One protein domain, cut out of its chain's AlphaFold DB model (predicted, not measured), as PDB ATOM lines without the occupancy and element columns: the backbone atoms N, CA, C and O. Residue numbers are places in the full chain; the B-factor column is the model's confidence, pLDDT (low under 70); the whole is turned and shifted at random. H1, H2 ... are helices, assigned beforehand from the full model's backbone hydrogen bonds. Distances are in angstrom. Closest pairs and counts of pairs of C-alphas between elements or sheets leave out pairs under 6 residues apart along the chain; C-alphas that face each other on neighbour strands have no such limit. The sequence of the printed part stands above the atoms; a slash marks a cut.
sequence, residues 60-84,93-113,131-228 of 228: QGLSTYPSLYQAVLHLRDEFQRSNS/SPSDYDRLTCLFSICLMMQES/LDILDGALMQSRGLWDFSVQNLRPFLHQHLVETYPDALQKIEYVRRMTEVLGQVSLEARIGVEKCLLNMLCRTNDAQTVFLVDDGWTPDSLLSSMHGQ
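This is residues 60 to 84, 93 to 113 and 131 to 228 of the 228 residues of an uncharacterized protein of Penicillium subrubescens (UniProt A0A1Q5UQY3). A helix in the core, H2, is ringed by four others: H5 and H7 on opposite sides of it, H1 and H6 on the other two. H3 and short H4 pack at one end of this group, and H8 packs outside on H7 after a long loop. The printed part has 144 residues with eight named helices, H1 to H8 in chain order, and no named strand: all helix. It is compact, radius of gyration of the C-alphas 15.1 A, spans 45 by 36 by 27 A.

H1, residues 66 to 84, H2, residues 94 to 113, and H7, residues 186 to 200, form a bundle, helices side by side. H2 is the hub, touching five helices. H1 and H2 touch at Leu 75 and Arg 99, closest C-alphas 6.2 A apart. H3, residues 131 to 140, touches H1 about perpendicular at 78 degrees, closest C-alphas Leu 68 and Asp 135, 5.2 A. H4, residues 142 to 145, touches H5, residues 149 to 163, only at the corner: C-alphas Trp 145 and Leu 152, the closest, are 4.7 A apart. H2 touches H5 closest at C-alphas Cys 102 and Arg 153, 5.5 A. H6, residues 167 to 183, touches H2 at a steep tilt of 49 degrees, closest C-alphas Phe 104 and Val 174, 5.9 A. H8, residues 218 to 224, forms a hairpin with H7, closest C-alphas Gly 191 and Leu 221, 6.2 A. Every O i to N i+4 pair is within hydrogen-bond range in H1, H2, H3, H6, H7 and H8; H5 has 10 of 11, and H4 is too short for one.

H1 begins at C-alpha 66 (-25.298, 6.739, 41.336) and measures 26.7 A; H2 28.6 A, H6 24.4 A. H8 ends at C-alpha 224 (-43.122, 13.531, 13.595).

The C-alphas of Gln 140 and Gln 228 are the farthest apart, 49.3 A. Cuts leave 14.4 A between C-alphas 84 and 93 and 6.3 A between 113 and 131. The H7 to H8 link is long; pLDDT is under 70 at residues 60, 84 and 203 to 228.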
ATOM      1  N   GLN A  60     -21.599  13.843  31.414       64.81
ATOM      2  CA  GLN A  60     -21.800  12.681  32.290       64.81
ATOM      3  C   GLN A  60     -23.270  12.417  32.647       64.81
ATOM      4  O   GLN A  60     -23.532  11.472  33.392       64.81
ATOM      5  N   GLY A  61     -24.228  13.213  32.154       72.00
ATOM      6  CA  GLY A  61     -25.642  13.051  32.503       72.00
ATOM      7  C   GLY A  61     -25.839  12.995  34.020       72.00
ATOM      8  O   GLY A  61     -25.222  13.761  34.762       72.00
ATOM      9  N   LEU A  62     -26.656  12.049  34.487       80.94
ATOM     10  CA  LEU A  62     -26.839  11.779  35.915       80.94
ATOM     11  C   LEU A  62     -25.830  10.782  36.506       80.94
ATOM     12  O   LEU A  62     -25.937  10.466  37.683       80.94
ATOM     13  N   SER A  63     -24.835  10.295  35.756       79.50
ATOM     14  CA  SER A  63     -23.918   9.246  36.253       79.50
ATOM     15  C   SER A  63     -23.038   9.664  37.435       79.50
ATOM     16  O   SER A  63     -22.507   8.809  38.139       79.50
ATOM     17  N   THR A  64     -22.920  10.968  37.699       80.94
ATOM     18  CA  THR A  64     -22.291  11.505  38.914       80.94
ATOM     19  C   THR A  64     -23.108  11.215  40.187       80.94
ATOM     20  O   THR A  64     -22.544  11.260  41.274       80.94
ATOM     21  N   TYR A  65     -24.399  10.889  40.055       87.12
ATOM     22  CA  TYR A  65     -25.347  10.586  41.135       87.12
ATOM     23  C   TYR A  65     -25.799   9.123  41.005       87.12
ATOM     24  O   TYR A  65     -26.745   8.839  40.266       87.12
ATOM     25  N   PRO A  66     -25.106   8.155  41.633       88.62
ATOM     26  CA  PRO A  66     -25.298   6.739  41.336       88.62
ATOM     27  C   PRO A  66     -26.714   6.232  41.608       88.62
ATOM     28  O   PRO A  66     -27.250   5.477  40.801       88.62
ATOM     29  N   SER A  67     -27.330   6.632  42.718       91.62
ATOM     30  CA  SER A  67     -28.659   6.146  43.113       91.62
ATOM     31  C   SER A  67     -29.742   6.745  42.225       91.62
ATOM     32  O   SER A  67     -30.645   6.038  41.776       91.62
ATOM     33  N   LEU A  68     -29.614   8.031  41.902       91.31
ATOM     34  CA  LEU A  68     -30.482   8.711  40.952       91.31
ATOM     35  C   LEU A  68     -30.330   8.140  39.539       91.31
ATOM     36  O   LEU A  68     -31.326   7.894  38.861       91.31
ATOM     37  N   TYR A  69     -29.101   7.864  39.110       89.88
ATOM     38  CA  TYR A  69     -28.834   7.212  37.835       89.88
ATOM     39  C   TYR A  69     -29.485   5.826  37.769       89.88
ATOM     40  O   TYR A  69     -30.169   5.533  36.792       89.88
ATOM     41  N   GLN A  70     -29.354   5.007  38.821       90.00
ATOM     42  CA  GLN A  70     -30.044   3.715  38.907       90.00
ATOM     43  C   GLN A  70     -31.563   3.880  38.798       90.00
ATOM     44  O   GLN A  70     -32.181   3.189  37.993       90.00
ATOM     45  N   ALA A  71     -32.168   4.834  39.513       92.38
ATOM     46  CA  ALA A  71     -33.603   5.106  39.409       92.38
ATOM     47  C   ALA A  71     -34.038   5.398  37.959       92.38
ATOM     48  O   ALA A  71     -35.042   4.857  37.496       92.38
ATOM     49  N   VAL A  72     -33.255   6.175  37.203       91.62
ATOM     50  CA  VAL A  72     -33.543   6.430  35.780       91.62
ATOM     51  C   VAL A  72     -33.319   5.190  34.907       91.62
ATOM     52  O   VAL A  72     -34.096   4.957  33.981       91.62
ATOM     53  N   LEU A  73     -32.331   4.340  35.212       89.69
ATOM     54  CA  LEU A  73     -32.181   3.048  34.532       89.69
ATOM     55  C   LEU A  73     -33.401   2.144  34.755       89.69
ATOM     56  O   LEU A  73     -33.866   1.523  33.804       89.69
ATOM     57  N   HIS A  74     -33.984   2.129  35.956       89.31
ATOM     58  CA  HIS A  74     -35.223   1.386  36.204       89.31
ATOM     59  C   HIS A  74     -36.400   1.916  35.374       89.31
ATOM     60  O   HIS A  74     -37.149   1.116  34.808       89.31
ATOM     61  N   LEU A  75     -36.536   3.243  35.246       91.94
ATOM     62  CA  LEU A  75     -37.535   3.863  34.362       91.94
ATOM     63  C   LEU A  75     -37.313   3.437  32.904       91.94
ATOM     64  O   LEU A  75     -38.258   3.062  32.213       91.94
ATOM     65  N   ARG A  76     -36.060   3.418  32.442       88.75
ATOM     66  CA  ARG A  76     -35.704   2.960  31.092       88.75
ATOM     67  C   ARG A  76     -36.065   1.492  30.865       88.75
ATOM     68  O   ARG A  76     -36.630   1.153  29.827       88.75
ATOM     69  N   ASP A  77     -35.744   0.622  31.813       87.88
ATOM     70  CA  ASP A  77     -35.979  -0.815  31.680       87.88
ATOM     71  C   ASP A  77     -37.485  -1.140  31.712       87.88
ATOM     72  O   ASP A  77     -37.950  -2.062  31.036       87.88
ATOM     73  N   GLU A  78     -38.290  -0.382  32.466       88.94
ATOM     74  CA  GLU A  78     -39.753  -0.454  32.369       88.94
ATOM     75  C   GLU A  78     -40.255   0.058  31.013       88.94
ATOM     76  O   GLU A  78     -41.026  -0.637  30.356       88.94
ATOM     77  N   PHE A  79     -39.761   1.204  30.536       88.06
ATOM     78  CA  PHE A  79     -40.117   1.752  29.226       88.06
ATOM     79  C   PHE A  79     -39.855   0.766  28.073       88.06
ATOM     80  O   PHE A  79     -40.695   0.581  27.187       88.06
ATOM     81  N   GLN A  80     -38.700   0.095  28.082       85.88
ATOM     82  CA  GLN A  80     -38.348  -0.910  27.077       85.88
ATOM     83  C   GLN A  80     -39.265  -2.134  27.142       85.88
ATOM     84  O   GLN A  80     -39.700  -2.624  26.096       85.88
ATOM     85  N   ARG A  81     -39.597  -2.608  28.351       83.62
ATOM     86  CA  ARG A  81     -40.548  -3.714  28.545       83.62
ATOM     87  C   ARG A  81     -41.934  -3.345  28.027       83.62
ATOM     88  O   ARG A  81     -42.484  -4.103  27.229       83.62
ATOM     89  N   SER A  82     -42.443  -2.172  28.400       82.31
ATOM     90  CA  SER A  82     -43.754  -1.684  27.973       82.31
ATOM     91  C   SER A  82     -43.846  -1.592  26.451       82.31
ATOM     92  O   SER A  82     -44.755  -2.181  25.872       82.31
ATOM     93  N   ASN A  83     -42.859  -0.992  25.779       75.06
ATOM     94  CA  ASN A  83     -42.867  -0.876  24.315       75.06
ATOM     95  C   ASN A  83     -42.647  -2.198  23.578       75.06
ATOM     96  O   ASN A  83     -43.218  -2.398  22.511       75.06
ATOM     97  N   SER A  84     -41.858  -3.118  24.136       68.94
ATOM     98  CA  SER A  84     -41.687  -4.457  23.550       68.94
ATOM     99  C   SER A  84     -42.967  -5.291  23.664       68.94
ATOM    100  O   SER A  84     -43.228  -6.151  22.828       68.94
ATOM    101  N   SER A  93     -51.330   3.805  29.911       75.38
ATOM    102  CA  SER A  93     -51.498   2.885  31.033       75.38
ATOM    103  C   SER A  93     -51.167   3.600  32.356       75.38
ATOM    104  O   SER A  93     -50.394   4.563  32.360       75.38
ATOM    105  N   PRO A  94     -51.699   3.144  33.504       77.38
ATOM    106  CA  PRO A  94     -51.300   3.671  34.810       77.38
ATOM    107  C   PRO A  94     -49.782   3.590  35.052       77.38
ATOM    108  O   PRO A  94     -49.207   4.496  35.643       77.38
ATOM    109  N   SER A  95     -49.123   2.549  34.522       81.62
ATOM    110  CA  SER A  95     -47.657   2.409  34.558       81.62
ATOM    111  C   SER A  95     -46.957   3.504  33.743       81.62
ATOM    112  O   SER A  95     -45.974   4.074  34.208       81.62
ATOM    113  N   ASP A  96     -47.490   3.881  32.573       85.50
ATOM    114  CA  ASP A  96     -46.933   4.992  31.786       85.50
ATOM    115  C   ASP A  96     -47.079   6.326  32.512       85.50
ATOM    116  O   ASP A  96     -46.148   7.127  32.523       85.50
ATOM    117  N   TYR A  97     -48.224   6.557  33.159       88.75
ATOM    118  CA  TYR A  97     -48.434   7.760  33.958       88.75
ATOM    119  C   TYR A  97     -47.429   7.854  35.113       88.75
ATOM    120  O   TYR A  97     -46.824   8.911  35.322       88.75
ATOM    121  N   ASP A  98     -47.221   6.756  35.846       91.44
ATOM    122  CA  ASP A  98     -46.285   6.726  36.970       91.44
ATOM    123  C   ASP A  98     -44.847   6.987  36.509       91.44
ATOM    124  O   ASP A  98     -44.139   7.807  37.104       91.44
ATOM    125  N   ARG A  99     -44.438   6.350  35.408       92.56
ATOM    126  CA  ARG A  99     -43.104   6.488  34.817       92.56
ATOM    127  C   ARG A  99     -42.833   7.907  34.321       92.56
ATOM    128  O   ARG A  99     -41.815   8.498  34.684       92.56
ATOM    129  N   LEU A 100     -43.773   8.492  33.578       92.88
ATOM    130  CA  LEU A 100     -43.688   9.878  33.111       92.88
ATOM    131  C   LEU A 100     -43.645  10.871  34.274       92.88
ATOM    132  O   LEU A 100     -42.817  11.780  34.277       92.88
ATOM    133  N   THR A 101     -44.469  10.659  35.301       94.06
ATOM    134  CA  THR A 101     -44.459  11.486  36.515       94.06
ATOM    135  C   THR A 101     -43.096  11.443  37.208       94.06
ATOM    136  O   THR A 101     -42.588  12.484  37.635       94.06
ATOM    137  N   CYS A 102     -42.466  10.266  37.287       95.44
ATOM    138  CA  CYS A 102     -41.115  10.134  37.832       95.44
ATOM    139  C   CYS A 102     -40.088  10.893  36.985       95.44
ATOM    140  O   CYS A 102     -39.307  11.672  37.533       95.44
ATOM    141  N   LEU A 103     -40.114  10.720  35.658       94.19
ATOM    142  CA  LEU A 103     -39.193  11.403  34.742       94.19
ATOM    143  C   LEU A 103     -39.296  12.921  34.860       94.19
ATOM    144  O   LEU A 103     -38.281  13.599  35.014       94.19
ATOM    145  N   PHE A 104     -40.515  13.451  34.834       93.50
ATOM    146  CA  PHE A 104     -40.757  14.879  34.964       93.50
ATOM    147  C   PHE A 104     -40.346  15.423  36.336       93.50
ATOM    148  O   PHE A 104     -39.742  16.492  36.400       93.50
ATOM    149  N   SER A 105     -40.590  14.678  37.419       93.94
ATOM    150  CA  SER A 105     -40.129  15.062  38.763       93.94
ATOM    151  C   SER A 105     -38.603  15.151  38.833       93.94
ATOM    152  O   SER A 105     -38.062  16.116  39.371       93.94
ATOM    153  N   ILE A 106     -37.898  14.175  38.250       93.19
ATOM    154  CA  ILE A 106     -36.429  14.161  38.193       93.19
ATOM    155  C   ILE A 106     -35.909  15.329  37.348       93.19
ATOM    156  O   ILE A 106     -34.999  16.035  37.783       93.19
ATOM    157  N   CYS A 107     -36.504  15.578  36.176       89.88
ATOM    158  CA  CYS A 107     -36.136  16.711  35.322       89.88
ATOM    159  C   CYS A 107     -36.310  18.045  36.053       89.88
ATOM    160  O   CYS A 107     -35.405  18.877  36.020       89.88
ATOM    161  N   LEU A 108     -37.433  18.222  36.756       89.19
ATOM    162  CA  LEU A 108     -37.718  19.429  37.525       89.19
ATOM    163  C   LEU A 108     -36.688  19.639  38.643       89.19
ATOM    164  O   LEU A 108     -36.097  20.708  38.741       89.19
ATOM    165  N   MET A 109     -36.414  18.615  39.457       88.81
ATOM    166  CA  MET A 109     -35.431  18.718  40.545       88.81
ATOM    167  C   MET A 109     -34.007  18.960  40.032       88.81
ATOM    168  O   MET A 109     -33.231  19.688  40.657       88.81
ATOM    169  N   MET A 110     -33.665  18.398  38.868       85.31
ATOM    170  CA  MET A 110     -32.405  18.688  38.186       85.31
ATOM    171  C   MET A 110     -32.333  20.152  37.743       85.31
ATOM    172  O   MET A 110     -31.337  20.821  38.013       85.31
ATOM    173  N   GLN A 111     -33.387  20.672  37.109       80.88
ATOM    174  CA  GLN A 111     -33.465  22.073  36.682       80.88
ATOM    175  C   GLN A 111     -33.364  23.045  37.866       80.88
ATOM    176  O   GLN A 111     -32.600  24.011  37.799       80.88
ATOM    177  N   GLU A 112     -34.071  22.772  38.965       82.25
ATOM    178  CA  GLU A 112     -34.014  23.562  40.205       82.25
ATOM    179  C   GLU A 112     -32.604  23.575  40.805       82.25
ATOM    180  O   GLU A 112     -32.096  24.624  41.206       82.25
ATOM    181  N   SER A 113     -31.929  22.422  40.801       80.06
ATOM    182  CA  SER A 113     -30.570  22.295  41.338       80.06
ATOM    183  C   SER A 113     -29.522  23.026  40.497       80.06
ATOM    184  O   SER A 113     -28.533  23.504  41.045       80.06
ATOM    185  N   LEU A 131     -29.612  17.812  43.997       85.69
ATOM    186  CA  LEU A 131     -29.379  16.472  43.462       85.69
ATOM    187  C   LEU A 131     -28.531  15.563  44.356       85.69
ATOM    188  O   LEU A 131     -28.816  14.374  44.415       85.69
ATOM    189  N   ASP A 132     -27.532  16.082  45.068       86.44
ATOM    190  CA  ASP A 132     -26.767  15.307  46.055       86.44
ATOM    191  C   ASP A 132     -27.673  14.876  47.226       86.44
ATOM    192  O   ASP A 132     -27.571  13.753  47.722       86.44
ATOM    193  N   ILE A 133     -28.596  15.752  47.646       89.12
ATOM    194  CA  ILE A 133     -29.591  15.440  48.688       89.12
ATOM    195  C   ILE A 133     -30.559  14.363  48.182       89.12
ATOM    196  O   ILE A 133     -30.809  13.383  48.886       89.12
ATOM    197  N   LEU A 134     -31.067  14.514  46.955       91.69
ATOM    198  CA  LEU A 134     -31.928  13.520  46.313       91.69
ATOM    199  C   LEU A 134     -31.221  12.165  46.160       91.69
ATOM    200  O   LEU A 134     -31.803  11.134  46.491       91.69
ATOM    201  N   ASP A 135     -29.970  12.153  45.695       92.44
ATOM    202  CA  ASP A 135     -29.184  10.930  45.516       92.44
ATOM    203  C   ASP A 135     -28.939  10.217  46.850       92.44
ATOM    204  O   ASP A 135     -29.161   9.011  46.961       92.44
ATOM    205  N   GLY A 136     -28.583  10.972  47.894       91.62
ATOM    206  CA  GLY A 136     -28.431  10.443  49.246       91.62
ATOM    207  C   GLY A 136     -29.736   9.874  49.813       91.62
ATOM    208  O   GLY A 136     -29.719   8.810  50.437       91.62
ATOM    209  N   ALA A 137     -30.870  10.537  49.572       92.25
ATOM    210  CA  ALA A 137     -32.182  10.056  49.997       92.25
ATOM    211  C   ALA A 137     -32.583   8.771  49.252       92.25
ATOM    212  O   ALA A 137     -33.040   7.818  49.883       92.25
ATOM    213  N   LEU A 138     -32.352   8.710  47.934       93.25
ATOM    214  CA  LEU A 138     -32.567   7.510  47.120       93.25
ATOM    215  C   LEU A 138     -31.687   6.350  47.588       93.25
ATOM    216  O   LEU A 138     -32.162   5.221  47.697       93.25
ATOM    217  N   MET A 139     -30.423   6.616  47.918       93.75
ATOM    218  CA  MET A 139     -29.511   5.599  48.437       93.75
ATOM    219  C   MET A 139     -30.046   4.974  49.734       93.75
ATOM    220  O   MET A 139     -30.022   3.754  49.895       93.75
ATOM    221  N   GLN A 140     -30.550   5.801  50.653       93.25
ATOM    222  CA  GLN A 140     -31.074   5.353  51.946       93.25
ATOM    223  C   GLN A 140     -32.390   4.582  51.812       93.25
ATOM    224  O   GLN A 140     -32.631   3.627  52.549       93.25
ATOM    225  N   SER A 141     -33.234   4.969  50.856       90.75
ATOM    226  CA  SER A 141     -34.547   4.366  50.624       90.75
ATOM    227  C   SER A 141     -34.535   3.252  49.576       90.75
ATOM    228  O   SER A 141     -35.604   2.783  49.186       90.75
ATOM    229  N   ARG A 142     -33.356   2.793  49.128       89.31
ATOM    230  CA  ARG A 142     -33.207   1.857  48.001       89.31
ATOM    231  C   ARG A 142     -34.103   0.623  48.091       89.31
ATOM    232  O   ARG A 142     -34.751   0.266  47.116       89.31
ATOM    233  N   GLY A 143     -34.232   0.025  49.276       88.00
ATOM    234  CA  GLY A 143     -35.098  -1.142  49.486       88.00
ATOM    235  C   GLY A 143     -36.592  -0.911  49.198       88.00
ATOM    236  O   GLY A 143     -37.330  -1.881  49.053       88.00
ATOM    237  N   LEU A 144     -37.043   0.345  49.110       86.50
ATOM    238  CA  LEU A 144     -38.435   0.709  48.851       86.50
ATOM    239  C   LEU A 144     -38.727   0.889  47.355       86.50
ATOM    240  O   LEU A 144     -39.799   0.484  46.901       86.50
ATOM    241  N   TRP A 145     -37.798   1.467  46.584       86.44
ATOM    242  CA  TRP A 145     -38.053   1.888  45.197       86.44
ATOM    243  C   TRP A 145     -37.335   1.066  44.114       86.44
ATOM    244  O   TRP A 145     -37.854   0.994  43.003       86.44
ATOM    245  N   ASP A 146     -36.208   0.405  44.408       84.25
ATOM    246  CA  ASP A 146     -35.318  -0.268  43.424       84.25
ATOM    247  C   ASP A 146     -36.023  -1.385  42.615       84.25
ATOM    248  O   ASP A 146     -35.556  -1.811  41.565       84.25
ATOM    249  N   PHE A 147     -37.198  -1.838  43.062       75.12
ATOM    250  CA  PHE A 147     -37.955  -2.921  42.428       75.12
ATOM    251  C   PHE A 147     -39.215  -2.473  41.678       75.12
ATOM    252  O   PHE A 147     -39.821  -3.290  40.982       75.12
ATOM    253  N   SER A 148     -39.656  -1.220  41.828       84.00
ATOM    254  CA  SER A 148     -40.935  -0.778  41.263       84.00
ATOM    255  C   SER A 148     -41.006   0.730  41.054       84.00
ATOM    256  O   SER A 148     -40.900   1.515  41.998       84.00
ATOM    257  N   VAL A 149     -41.322   1.137  39.824       87.19
ATOM    258  CA  VAL A 149     -41.601   2.540  39.481       87.19
ATOM    259  C   VAL A 149     -42.827   3.071  40.228       87.19
ATOM    260  O   VAL A 149     -42.847   4.233  40.635       87.19
ATOM    261  N   GLN A 150     -43.793   2.201  40.539       87.75
ATOM    262  CA  GLN A 150     -44.951   2.552  41.369       87.75
ATOM    263  C   GLN A 150     -44.546   2.956  42.792       87.75
ATOM    264  O   GLN A 150     -45.256   3.734  43.420       87.75
ATOM    265  N   ASN A 151     -43.408   2.462  43.295       90.06
ATOM    266  CA  ASN A 151     -42.855   2.856  44.592       90.06
ATOM    267  C   ASN A 151     -41.885   4.040  44.476       90.06
ATOM    268  O   ASN A 151     -41.750   4.821  45.418       90.06
ATOM    269  N   LEU A 152     -41.234   4.209  43.322       93.25
ATOM    270  CA  LEU A 152     -40.393   5.372  43.049       93.25
ATOM    271  C   LEU A 152     -41.221   6.665  43.004       93.25
ATOM    272  O   LEU A 152     -40.811   7.675  43.572       93.25
ATOM    273  N   ARG A 153     -42.416   6.640  42.399       94.12
ATOM    274  CA  ARG A 153     -43.299   7.815  42.318       94.12
ATOM    275  C   ARG A 153     -43.649   8.432  43.682       94.12
ATOM    276  O   ARG A 153     -43.410   9.629  43.848       94.12
ATOM    277  N   PRO A 154     -44.212   7.693  44.660       93.06
ATOM    278  CA  PRO A 154     -44.530   8.255  45.967       93.06
ATOM    279  C   PRO A 154     -43.277   8.709  46.719       93.06
ATOM    280  O   PRO A 154     -43.345   9.720  47.411       93.06
ATOM    281  N   PHE A 155     -42.132   8.039  46.532       94.75
ATOM    282  CA  PHE A 155     -40.860   8.499  47.090       94.75
ATOM    283  C   PHE A 155     -40.470   9.883  46.547       94.75
ATOM    284  O   PHE A 155     -40.215  10.798  47.329       94.75
ATOM    285  N   LEU A 156     -40.475  10.070  45.221       94.69
ATOM    286  CA  LEU A 156     -40.136  11.355  44.597       94.69
ATOM    287  C   LEU A 156     -41.129  12.455  44.994       94.69
ATOM    288  O   LEU A 156     -40.727  13.586  45.262       94.69
ATOM    289  N   HIS A 157     -42.417  12.119  45.080       93.81
ATOM    290  CA  HIS A 157     -43.447  13.039  45.554       93.81
ATOM    291  C   HIS A 157     -43.192  13.477  47.002       93.81
ATOM    292  O   HIS A 157     -43.218  14.669  47.298       93.81
ATOM    293  N   GLN A 158     -42.935  12.533  47.911       93.50
ATOM    294  CA  GLN A 158     -42.626  12.844  49.304       93.50
ATOM    295  C   GLN A 158     -41.364  13.708  49.411       93.50
ATOM    296  O   GLN A 158     -41.377  14.722  50.103       93.50
ATOM    297  N   HIS A 159     -40.319  13.367  48.658       92.69
ATOM    298  CA  HIS A 159     -39.088  14.145  48.629       92.69
ATOM    299  C   HIS A 159     -39.323  15.591  48.158       92.69
ATOM    300  O   HIS A 159     -38.769  16.518  48.745       92.69
ATOM    301  N   LEU A 160     -40.181  15.806  47.152       90.50
ATOM    302  CA  LEU A 160     -40.575  17.151  46.720       90.50
ATOM    303  C   LEU A 160     -41.252  17.937  47.851       90.50
ATOM    304  O   LEU A 160     -40.871  19.082  48.088       90.50
ATOM    305  N   VAL A 161     -42.214  17.322  48.552       92.88
ATOM    306  CA  VAL A 161     -42.939  17.936  49.684       92.88
ATOM    307  C   VAL A 161     -42.001  18.344  50.815       92.88
ATOM    308  O   VAL A 161     -42.173  19.410  51.398       92.88
ATOM    309  N   GLU A 162     -41.018  17.505  51.126       90.06
ATOM    310  CA  GLU A 162     -40.089  17.742  52.233       90.06
ATOM    311  C   GLU A 162     -38.990  18.753  51.881       90.06
ATOM    312  O   GLU A 162     -38.531  19.492  52.751       90.06
ATOM    313  N   THR A 163     -38.574  18.802  50.614       86.81
ATOM    314  CA  THR A 163     -37.394  19.572  50.188       86.81
ATOM    315  C   THR A 163     -37.740  20.987  49.729       86.81
ATOM    316  O   THR A 163     -36.943  21.905  49.929       86.81
ATOM    317  N   TYR A 164     -38.913  21.193  49.119       84.19
ATOM    318  CA  TYR A 164     -39.254  22.461  48.471       84.19
ATOM    319  C   TYR A 164     -40.433  23.165  49.159       84.19
ATOM    320  O   TYR A 164     -41.503  22.576  49.309       84.19
ATOM    321  N   PRO A 165     -40.310  24.456  49.522       82.12
ATOM    322  CA  PRO A 165     -41.396  25.198  50.169       82.12
ATOM    323  C   PRO A 165     -42.612  25.409  49.250       82.12
ATOM    324  O   PRO A 165     -43.734  25.566  49.726       82.12
ATOM    325  N   ASP A 166     -42.410  25.396  47.933       85.44
ATOM    326  CA  ASP A 166     -43.431  25.504  46.889       85.44
ATOM    327  C   ASP A 166     -43.818  24.137  46.289       85.44
ATOM    328  O   ASP A 166     -44.337  24.067  45.172       85.44
ATOM    329  N   ALA A 167     -43.608  23.039  47.027       86.62
ATOM    330  CA  ALA A 167     -43.827  21.672  46.549       86.62
ATOM    331  C   ALA A 167     -45.187  21.439  45.884       86.62
ATOM    332  O   ALA A 167     -45.249  20.775  44.856       86.62
ATOM    333  N   LEU A 168     -46.276  22.003  46.420       87.88
ATOM    334  CA  LEU A 168     -47.612  21.850  45.830       87.88
ATOM    335  C   LEU A 168     -47.682  22.396  44.398       87.88
ATOM    336  O   LEU A 168     -48.293  21.771  43.535       87.88
ATOM    337  N   GLN A 169     -47.027  23.529  44.129       86.38
ATOM    338  CA  GLN A 169     -46.970  24.114  42.786       86.38
ATOM    339  C   GLN A 169     -46.128  23.243  41.852       86.38
ATOM    340  O   GLN A 169     -46.508  23.025  40.705       86.38
ATOM    341  N   LYS A 170     -45.016  22.698  42.355       86.56
ATOM    342  CA  LYS A 170     -44.139  21.792  41.603       86.56
ATOM    343  C   LYS A 170     -44.821  20.465  41.264       86.56
ATOM    344  O   LYS A 170     -44.739  20.006  40.130       86.56
ATOM    345  N   ILE A 171     -45.533  19.871  42.218       90.19
ATOM    346  CA  ILE A 171     -46.311  18.640  42.026       90.19
ATOM    347  C   ILE A 171     -47.419  18.869  40.999       90.19
ATOM    348  O   ILE A 171     -47.589  18.061  40.088       90.19
ATOM    349  N   GLU A 172     -48.132  19.990  41.105       88.19
ATOM    350  CA  GLU A 172     -49.164  20.358  40.138       88.19
ATOM    351  C   GLU A 172     -48.576  20.606  38.743       88.19
ATOM    352  O   GLU A 172     -49.146  20.180  37.740       88.19
ATOM    353  N   TYR A 173     -47.402  21.233  38.666       85.50
ATOM    354  CA  TYR A 173     -46.677  21.400  37.412       85.50
ATOM    355  C   TYR A 173     -46.343  20.042  36.782       85.50
ATOM    356  O   TYR A 173     -46.688  19.811  35.625       85.50
ATOM    357  N   VAL A 174     -45.777  19.104  37.552       90.00
ATOM    358  CA  VAL A 174     -45.501  17.733  37.089       90.00
ATOM    359  C   VAL A 174     -46.771  17.029  36.613       90.00
ATOM    360  O   VAL A 174     -46.762  16.453  35.526       90.00
ATOM    361  N   ARG A 175     -47.870  17.108  37.376       90.81
ATOM    362  CA  ARG A 175     -49.165  16.523  36.991       90.81
ATOM    363  C   ARG A 175     -49.594  17.016  35.609       90.81
ATOM    364  O   ARG A 175     -49.904  16.203  34.739       90.81
ATOM    365  N   ARG A 176     -49.552  18.332  35.392       84.88
ATOM    366  CA  ARG A 176     -49.958  18.951  34.124       84.88
ATOM    367  C   ARG A 176     -49.036  18.586  32.967       84.88
ATOM    368  O   ARG A 176     -49.531  18.352  31.870       84.88
ATOM    369  N   MET A 177     -47.725  18.479  33.191       85.94
ATOM    370  CA  MET A 177     -46.796  17.990  32.161       85.94
ATOM    371  C   MET A 177     -47.149  16.563  31.727       85.94
ATOM    372  O   MET A 177     -47.225  16.274  30.530       85.94
ATOM    373  N   THR A 178     -47.428  15.685  32.696       89.56
ATOM    374  CA  THR A 178     -47.858  14.310  32.420       89.56
ATOM    375  C   THR A 178     -49.185  14.277  31.657       89.56
ATOM    376  O   THR A 178     -49.342  13.474  30.740       89.56
ATOM    377  N   GLU A 179     -50.130  15.162  31.976       86.75
ATOM    378  CA  GLU A 179     -51.424  15.259  31.287       86.75
ATOM    379  C   GLU A 179     -51.315  15.783  29.860       86.75
ATOM    380  O   GLU A 179     -51.909  15.196  28.956       86.75
ATOM    381  N   VAL A 180     -50.509  16.824  29.636       83.31
ATOM    382  CA  VAL A 180     -50.206  17.325  28.289       83.31
ATOM    383  C   VAL A 180     -49.631  16.198  27.435       83.31
ATOM    384  O   VAL A 180     -50.088  15.976  26.313       83.31
ATOM    385  N   LEU A 181     -48.696  15.412  27.980       84.19
ATOM    386  CA  LEU A 181     -48.139  14.261  27.267       84.19
ATOM    387  C   LEU A 181     -49.145  13.096  27.122       84.19
ATOM    388  O   LEU A 181     -49.078  12.292  26.186       84.19
ATOM    389  N   GLY A 182     -50.115  13.014  28.030       81.25
ATOM    390  CA  GLY A 182     -51.274  12.131  27.950       81.25
ATOM    391  C   GLY A 182     -52.206  12.448  26.773       81.25
ATOM    392  O   GLY A 182     -52.873  11.546  26.269       81.25
ATOM    393  N   GLN A 183     -52.218  13.699  26.313       80.12
ATOM    394  CA  GLN A 183     -53.096  14.199  25.250       80.12
ATOM    395  C   GLN A 183     -52.432  14.220  23.861       80.12
ATOM    396  O   GLN A 183     -53.128  14.366  22.857       80.12
ATOM    397  N   VAL A 184     -51.105  14.048  23.773       79.06
ATOM    398  CA  VAL A 184     -50.410  13.913  22.479       79.06
ATOM    399  C   VAL A 184     -50.472  12.490  21.917       79.06
ATOM    400  O   VAL A 184     -50.863  11.551  22.616       79.06
ATOM    401  N   SER A 185     -50.087  12.322  20.644       80.00
ATOM    402  CA  SER A 185     -50.049  11.001  20.005       80.00
ATOM    403  C   SER A 185     -49.097  10.047  20.731       80.00
ATOM    404  O   SER A 185     -48.152  10.469  21.408       80.00
ATOM    405  N   LEU A 186     -49.337   8.743  20.580       80.44
ATOM    406  CA  LEU A 186     -48.503   7.713  21.196       80.44
ATOM    407  C   LEU A 186     -47.046   7.826  20.722       80.44
ATOM    408  O   LEU A 186     -46.125   7.715  21.526       80.44
ATOM    409  N   GLU A 187     -46.837   8.116  19.441       78.81
ATOM    410  CA  GLU A 187     -45.518   8.306  18.836       78.81
ATOM    411  C   GLU A 187     -44.795   9.506  19.449       78.81
ATOM    412  O   GLU A 187     -43.632   9.388  19.833       78.81
ATOM    413  N   ALA A 188     -45.489  10.640  19.602       77.69
ATOM    414  CA  ALA A 188     -44.924  11.836  20.220       77.69
ATOM    415  C   ALA A 188     -44.546  11.572  21.683       77.69
ATOM    416  O   ALA A 188     -43.448  11.920  22.112       77.69
ATOM    417  N   ARG A 189     -45.408  10.880  22.435       83.31
ATOM    418  CA  ARG A 189     -45.125  10.477  23.818       83.31
ATOM    419  C   ARG A 189     -43.899   9.578  23.923       83.31
ATOM    420  O   ARG A 189     -43.007   9.870  24.715       83.31
ATOM    421  N   ILE A 190     -43.849   8.512  23.121       83.81
ATOM    422  CA  ILE A 190     -42.710   7.586  23.069       83.81
ATOM    423  C   ILE A 190     -41.436   8.353  22.716       83.81
ATOM    424  O   ILE A 190     -40.404   8.142  23.347       83.81
ATOM    425  N   GLY A 191     -41.498   9.258  21.736       81.56
ATOM    426  CA  GLY A 191     -40.367  10.089  21.338       81.56
ATOM    427  C   GLY A 191     -39.868  10.978  22.479       81.56
ATOM    428  O   GLY A 191     -38.674  10.966  22.776       81.56
ATOM    429  N   VAL A 192     -40.768  11.705  23.151       83.88
ATOM    430  CA  VAL A 192     -40.432  12.575  24.293       83.88
ATOM    431  C   VAL A 192     -39.797  11.753  25.409       83.88
ATOM    432  O   VAL A 192     -38.722  12.101  25.893       83.88
ATOM    433  N   GLU A 193     -40.411  10.634  25.781       87.94
ATOM    434  CA  GLU A 193     -39.916   9.772  26.849       87.94
ATOM    435  C   GLU A 193     -38.525   9.196  26.533       87.94
ATOM    436  O   GLU A 193     -37.616   9.298  27.361       87.94
ATOM    437  N   LYS A 194     -38.310   8.693  25.307       84.19
ATOM    438  CA  LYS A 194     -36.975   8.278  24.831       84.19
ATOM    439  C   LYS A 194     -35.971   9.417  24.910       84.19
ATOM    440  O   LYS A 194     -34.839   9.199  25.333       84.19
ATOM    441  N   CYS A 195     -36.366  10.616  24.488       82.88
ATOM    442  CA  CYS A 195     -35.492  11.781  24.479       82.88
ATOM    443  C   CYS A 195     -35.032  12.133  25.899       82.88
ATOM    444  O   CYS A 195     -33.833  12.289  26.133       82.88
ATOM    445  N   LEU A 196     -35.963  12.178  26.859       86.56
ATOM    446  CA  LEU A 196     -35.662  12.432  28.268       86.56
ATOM    447  C   LEU A 196     -34.739  11.356  28.844       86.56
ATOM    448  O   LEU A 196     -33.695  11.689  29.398       86.56
ATOM    449  N   LEU A 197     -35.063  10.075  28.652       88.19
ATOM    450  CA  LEU A 197     -34.232   8.961  29.120       88.19
ATOM    451  C   LEU A 197     -32.816   9.021  28.535       88.19
ATOM    452  O   LEU A 197     -31.837   8.905  29.268       88.19
ATOM    453  N   ASN A 198     -32.692   9.277  27.232       82.88
ATOM    454  CA  ASN A 198     -31.397   9.401  26.569       82.88
ATOM    455  C   ASN A 198     -30.586  10.587  27.084       82.88
ATOM    456  O   ASN A 198     -29.365  10.487  27.143       82.88
ATOM    457  N   MET A 199     -31.229  11.704  27.432       80.75
ATOM    458  CA  MET A 199     -30.552  12.857  28.030       80.75
ATOM    459  C   MET A 199     -30.093  12.555  29.460       80.75
ATOM    460  O   MET A 199     -28.920  12.743  29.777       80.75
ATOM    461  N   LEU A 200     -30.981  12.034  30.305       84.62
ATOM    462  CA  LEU A 200     -30.687  11.757  31.713       84.62
ATOM    463  C   LEU A 200     -29.642  10.642  31.887       84.62
ATOM    464  O   LEU A 200     -28.807  10.713  32.791       84.62
ATOM    465  N   CYS A 201     -29.644   9.641  31.004       80.88
ATOM    466  CA  CYS A 201     -28.749   8.495  31.104       80.88
ATOM    467  C   CYS A 201     -27.398   8.633  30.376       80.88
ATOM    468  O   CYS A 201     -26.646   7.655  30.335       80.88
ATOM    469  N   ARG A 202     -27.064   9.798  29.798       73.00
ATOM    470  CA  ARG A 202     -25.788   9.986  29.079       73.00
ATOM    471  C   ARG A 202     -24.590   9.600  29.946       73.00
ATOM    472  O   ARG A 202     -24.503  10.021  31.093       73.00
ATOM    473  N   THR A 203     -23.650   8.843  29.382       62.72
ATOM    474  CA  THR A 203     -22.355   8.535  30.008       62.72
ATOM    475  C   THR A 203     -21.222   8.733  29.004       62.72
ATOM    476  O   THR A 203     -21.423   8.588  27.799       62.72
ATOM    477  N   ASN A 204     -20.034   9.086  29.505       49.00
ATOM    478  CA  ASN A 204     -18.827   9.298  28.694       49.00
ATOM    479  C   ASN A 204     -18.352   8.043  27.962       49.00
ATOM    480  O   ASN A 204     -17.736   8.142  26.902       49.00
ATOM    481  N   ASP A 205     -18.629   6.871  28.528       45.66
ATOM    482  CA  ASP A 205     -18.332   5.614  27.872       45.66
ATOM    483  C   ASP A 205     -19.444   5.317  26.873       45.66
ATOM    484  O   ASP A 205     -20.510   4.806  27.212       45.66
ATOM    485  N   ALA A 206     -19.146   5.576  25.601       44.28
ATOM    486  CA  ALA A 206     -19.917   5.175  24.425       44.28
ATOM    487  C   ALA A 206     -20.173   3.646  24.310       44.28
ATOM    488  O   ALA A 206     -20.492   3.148  23.234       44.28
ATOM    489  N   GLN A 207     -20.017   2.875  25.392       39.84
ATOM    490  CA  GLN A 207     -20.285   1.440  25.456       39.84
ATOM    491  C   GLN A 207     -21.772   1.106  25.556       39.84
ATOM    492  O   GLN A 207     -22.170  -0.012  25.244       39.84
ATOM    493  N   THR A 208     -22.609   2.062  25.945       42.50
ATOM    494  CA  THR A 208     -24.060   1.893  25.888       42.50
ATOM    495  C   THR A 208     -24.610   2.884  24.881       42.50
ATOM    496  O   THR A 208     -24.911   4.030  25.191       42.50
ATOM    497  N   VAL A 209     -24.714   2.443  23.627       45.12
ATOM    498  CA  VAL A 209     -25.611   3.064  22.646       45.12
ATOM    499  C   VAL A 209     -27.014   2.952  23.254       45.12
ATOM    500  O   VAL A 209     -27.625   1.886  23.240       45.12
ATOM    501  N   PHE A 210     -27.419   4.007  23.966       50.66
ATOM    502  CA  PHE A 210     -28.367   3.929  25.088       50.66
ATOM    503  C   PHE A 210     -29.798   3.584  24.664       50.66
ATOM    504  O   PHE A 210     -30.548   2.993  25.433       50.66
ATOM    505  N   LEU A 211     -30.105   3.873  23.409       48.19
ATOM    506  CA  LEU A 211     -31.055   3.271  22.486       48.19
ATOM    507  C   LEU A 211     -30.373   3.502  21.123       48.19
ATOM    508  O   LEU A 211     -29.614   4.470  20.995       48.19
ATOM    509  N   VAL A 212     -30.560   2.630  20.131       42.72
ATOM    510  CA  VAL A 212     -30.045   2.893  18.774       42.72
ATOM    511  C   VAL A 212     -30.428   4.325  18.387       42.72
ATOM    512  O   VAL A 212     -31.513   4.791  18.747       42.72
ATOM    513  N   ASP A 213     -29.512   5.047  17.736       44.72
ATOM    514  CA  ASP A 213     -29.820   6.315  17.075       44.72
ATOM    515  C   ASP A 213     -30.803   6.014  15.935       44.72
ATOM    516  O   ASP A 213     -30.458   6.007  14.759       44.72
ATOM    517  N   ASP A 214     -32.048   5.701  16.297       47.16
ATOM    518  CA  ASP A 214     -33.182   5.450  15.409       47.16
ATOM    519  C   ASP A 214     -33.643   6.773  14.766       47.16
ATOM    520  O   ASP A 214     -34.782   6.897  14.318       47.16
ATOM    521  N   GLY A 215     -32.786   7.799  14.790       46.34
ATOM    522  CA  GLY A 215     -33.068   9.128  14.304       46.34
ATOM    523  C   GLY A 215     -34.177   9.809  15.086       46.34
ATOM    524  O   GLY A 215     -34.947  10.507  14.460       46.34
ATOM    525  N   TRP A 216     -34.293   9.637  16.410       48.41
ATOM    526  CA  TRP A 216     -35.241  10.384  17.263       48.41
ATOM    527  C   TRP A 216     -34.534  11.490  18.056       48.41
ATOM    528  O   TRP A 216     -34.583  11.559  19.285       48.41
ATOM    529  N   THR A 217     -33.832  12.362  17.335       56.44
ATOM    530  CA  THR A 217     -33.337  13.631  17.876       56.44
ATOM    531  C   THR A 217     -34.519  14.581  18.129       56.44
ATOM    532  O   THR A 217     -35.611  14.354  17.598       56.44
ATOM    533  N   PRO A 218     -34.348  15.666  18.910       50.78
ATOM    534  CA  PRO A 218     -35.366  16.716  19.019       50.78
ATOM    535  C   PRO A 218     -35.883  17.193  17.651       50.78
ATOM    536  O   PRO A 218     -37.068  17.480  17.512       50.78
ATOM    537  N   ASP A 219     -35.019  17.186  16.630       52.72
ATOM    538  CA  ASP A 219     -35.337  17.550  15.244       52.72
ATOM    539  C   ASP A 219     -36.251  16.527  14.545       52.72
ATOM    540  O   ASP A 219     -37.120  16.886  13.751       52.72
ATOM    541  N   SER A 220     -36.133  15.247  14.884       56.72
ATOM    542  CA  SER A 220     -37.021  14.209  14.355       56.72
ATOM    543  C   SER A 220     -38.345  14.112  15.103       56.72
ATOM    544  O   SER A 220     -39.380  13.886  14.479       56.72
ATOM    545  N   LEU A 221     -38.336  14.375  16.413       59.44
ATOM    546  CA  LEU A 221     -39.543  14.645  17.203       59.44
ATOM    547  C   LEU A 221     -40.331  15.820  16.607       59.44
ATOM    548  O   LEU A 221     -41.537  15.725  16.399       59.44
ATOM    549  N   LEU A 222     -39.635  16.905  16.250       57.38
ATOM    550  CA  LEU A 222     -40.202  18.043  15.526       57.38
ATOM    551  C   LEU A 222     -40.857  17.607  14.207       57.38
ATOM    552  O   LEU A 222     -41.976  18.032  13.913       57.38
ATOM    553  N   SER A 223     -40.205  16.725  13.443       55.16
ATOM    554  CA  SER A 223     -40.736  16.222  12.169       55.16
ATOM    555  C   SER A 223     -41.948  15.291  12.320       55.16
ATOM    556  O   SER A 223     -42.860  15.356  11.502       55.16
ATOM    557  N   SER A 224     -42.014  14.476  13.380       57.84
ATOM    558  CA  SER A 224     -43.122  13.531  13.595       57.84
ATOM    559  C   SER A 224     -44.381  14.191  14.151       57.84
ATOM    560  O   SER A 224     -45.472  13.646  14.024       57.84
ATOM    561  N   MET A 225     -44.238  15.343  14.809       57.69
ATOM    562  CA  MET A 225     -45.369  16.110  15.333       57.69
ATOM    563  C   MET A 225     -46.088  16.931  14.255       57.69
ATOM    564  O   MET A 225     -47.140  17.508  14.530       57.69
ATOM    565  N   HIS A 226     -45.564  16.952  13.026       47.72
ATOM    566  CA  HIS A 226     -46.295  17.403  11.845       47.72
ATOM    567  C   HIS A 226     -47.177  16.247  11.344       47.72
ATOM    568  O   HIS A 226     -46.832  15.537  10.403       47.72
ATOM    569  N   GLY A 227     -48.308  16.024  12.014       40.88
ATOM    570  CA  GLY A 227     -49.395  15.200  11.478       40.88
ATOM    571  C   GLY A 227     -50.182  15.974  10.415       40.88
ATOM    572  O   GLY A 227     -50.370  17.180  10.568       40.88
ATOM    573  N   GLN A 228     -50.577  15.273   9.347       34.59
ATOM    574  CA  GLN A 228     -51.390  15.742   8.210       34.59
ATOM    575  C   GLN A 228     -52.664  16.494   8.606       34.59
ATOM    576  O   GLN A 228     -53.297  16.095   9.609       34.59
TER     577      GLN A 228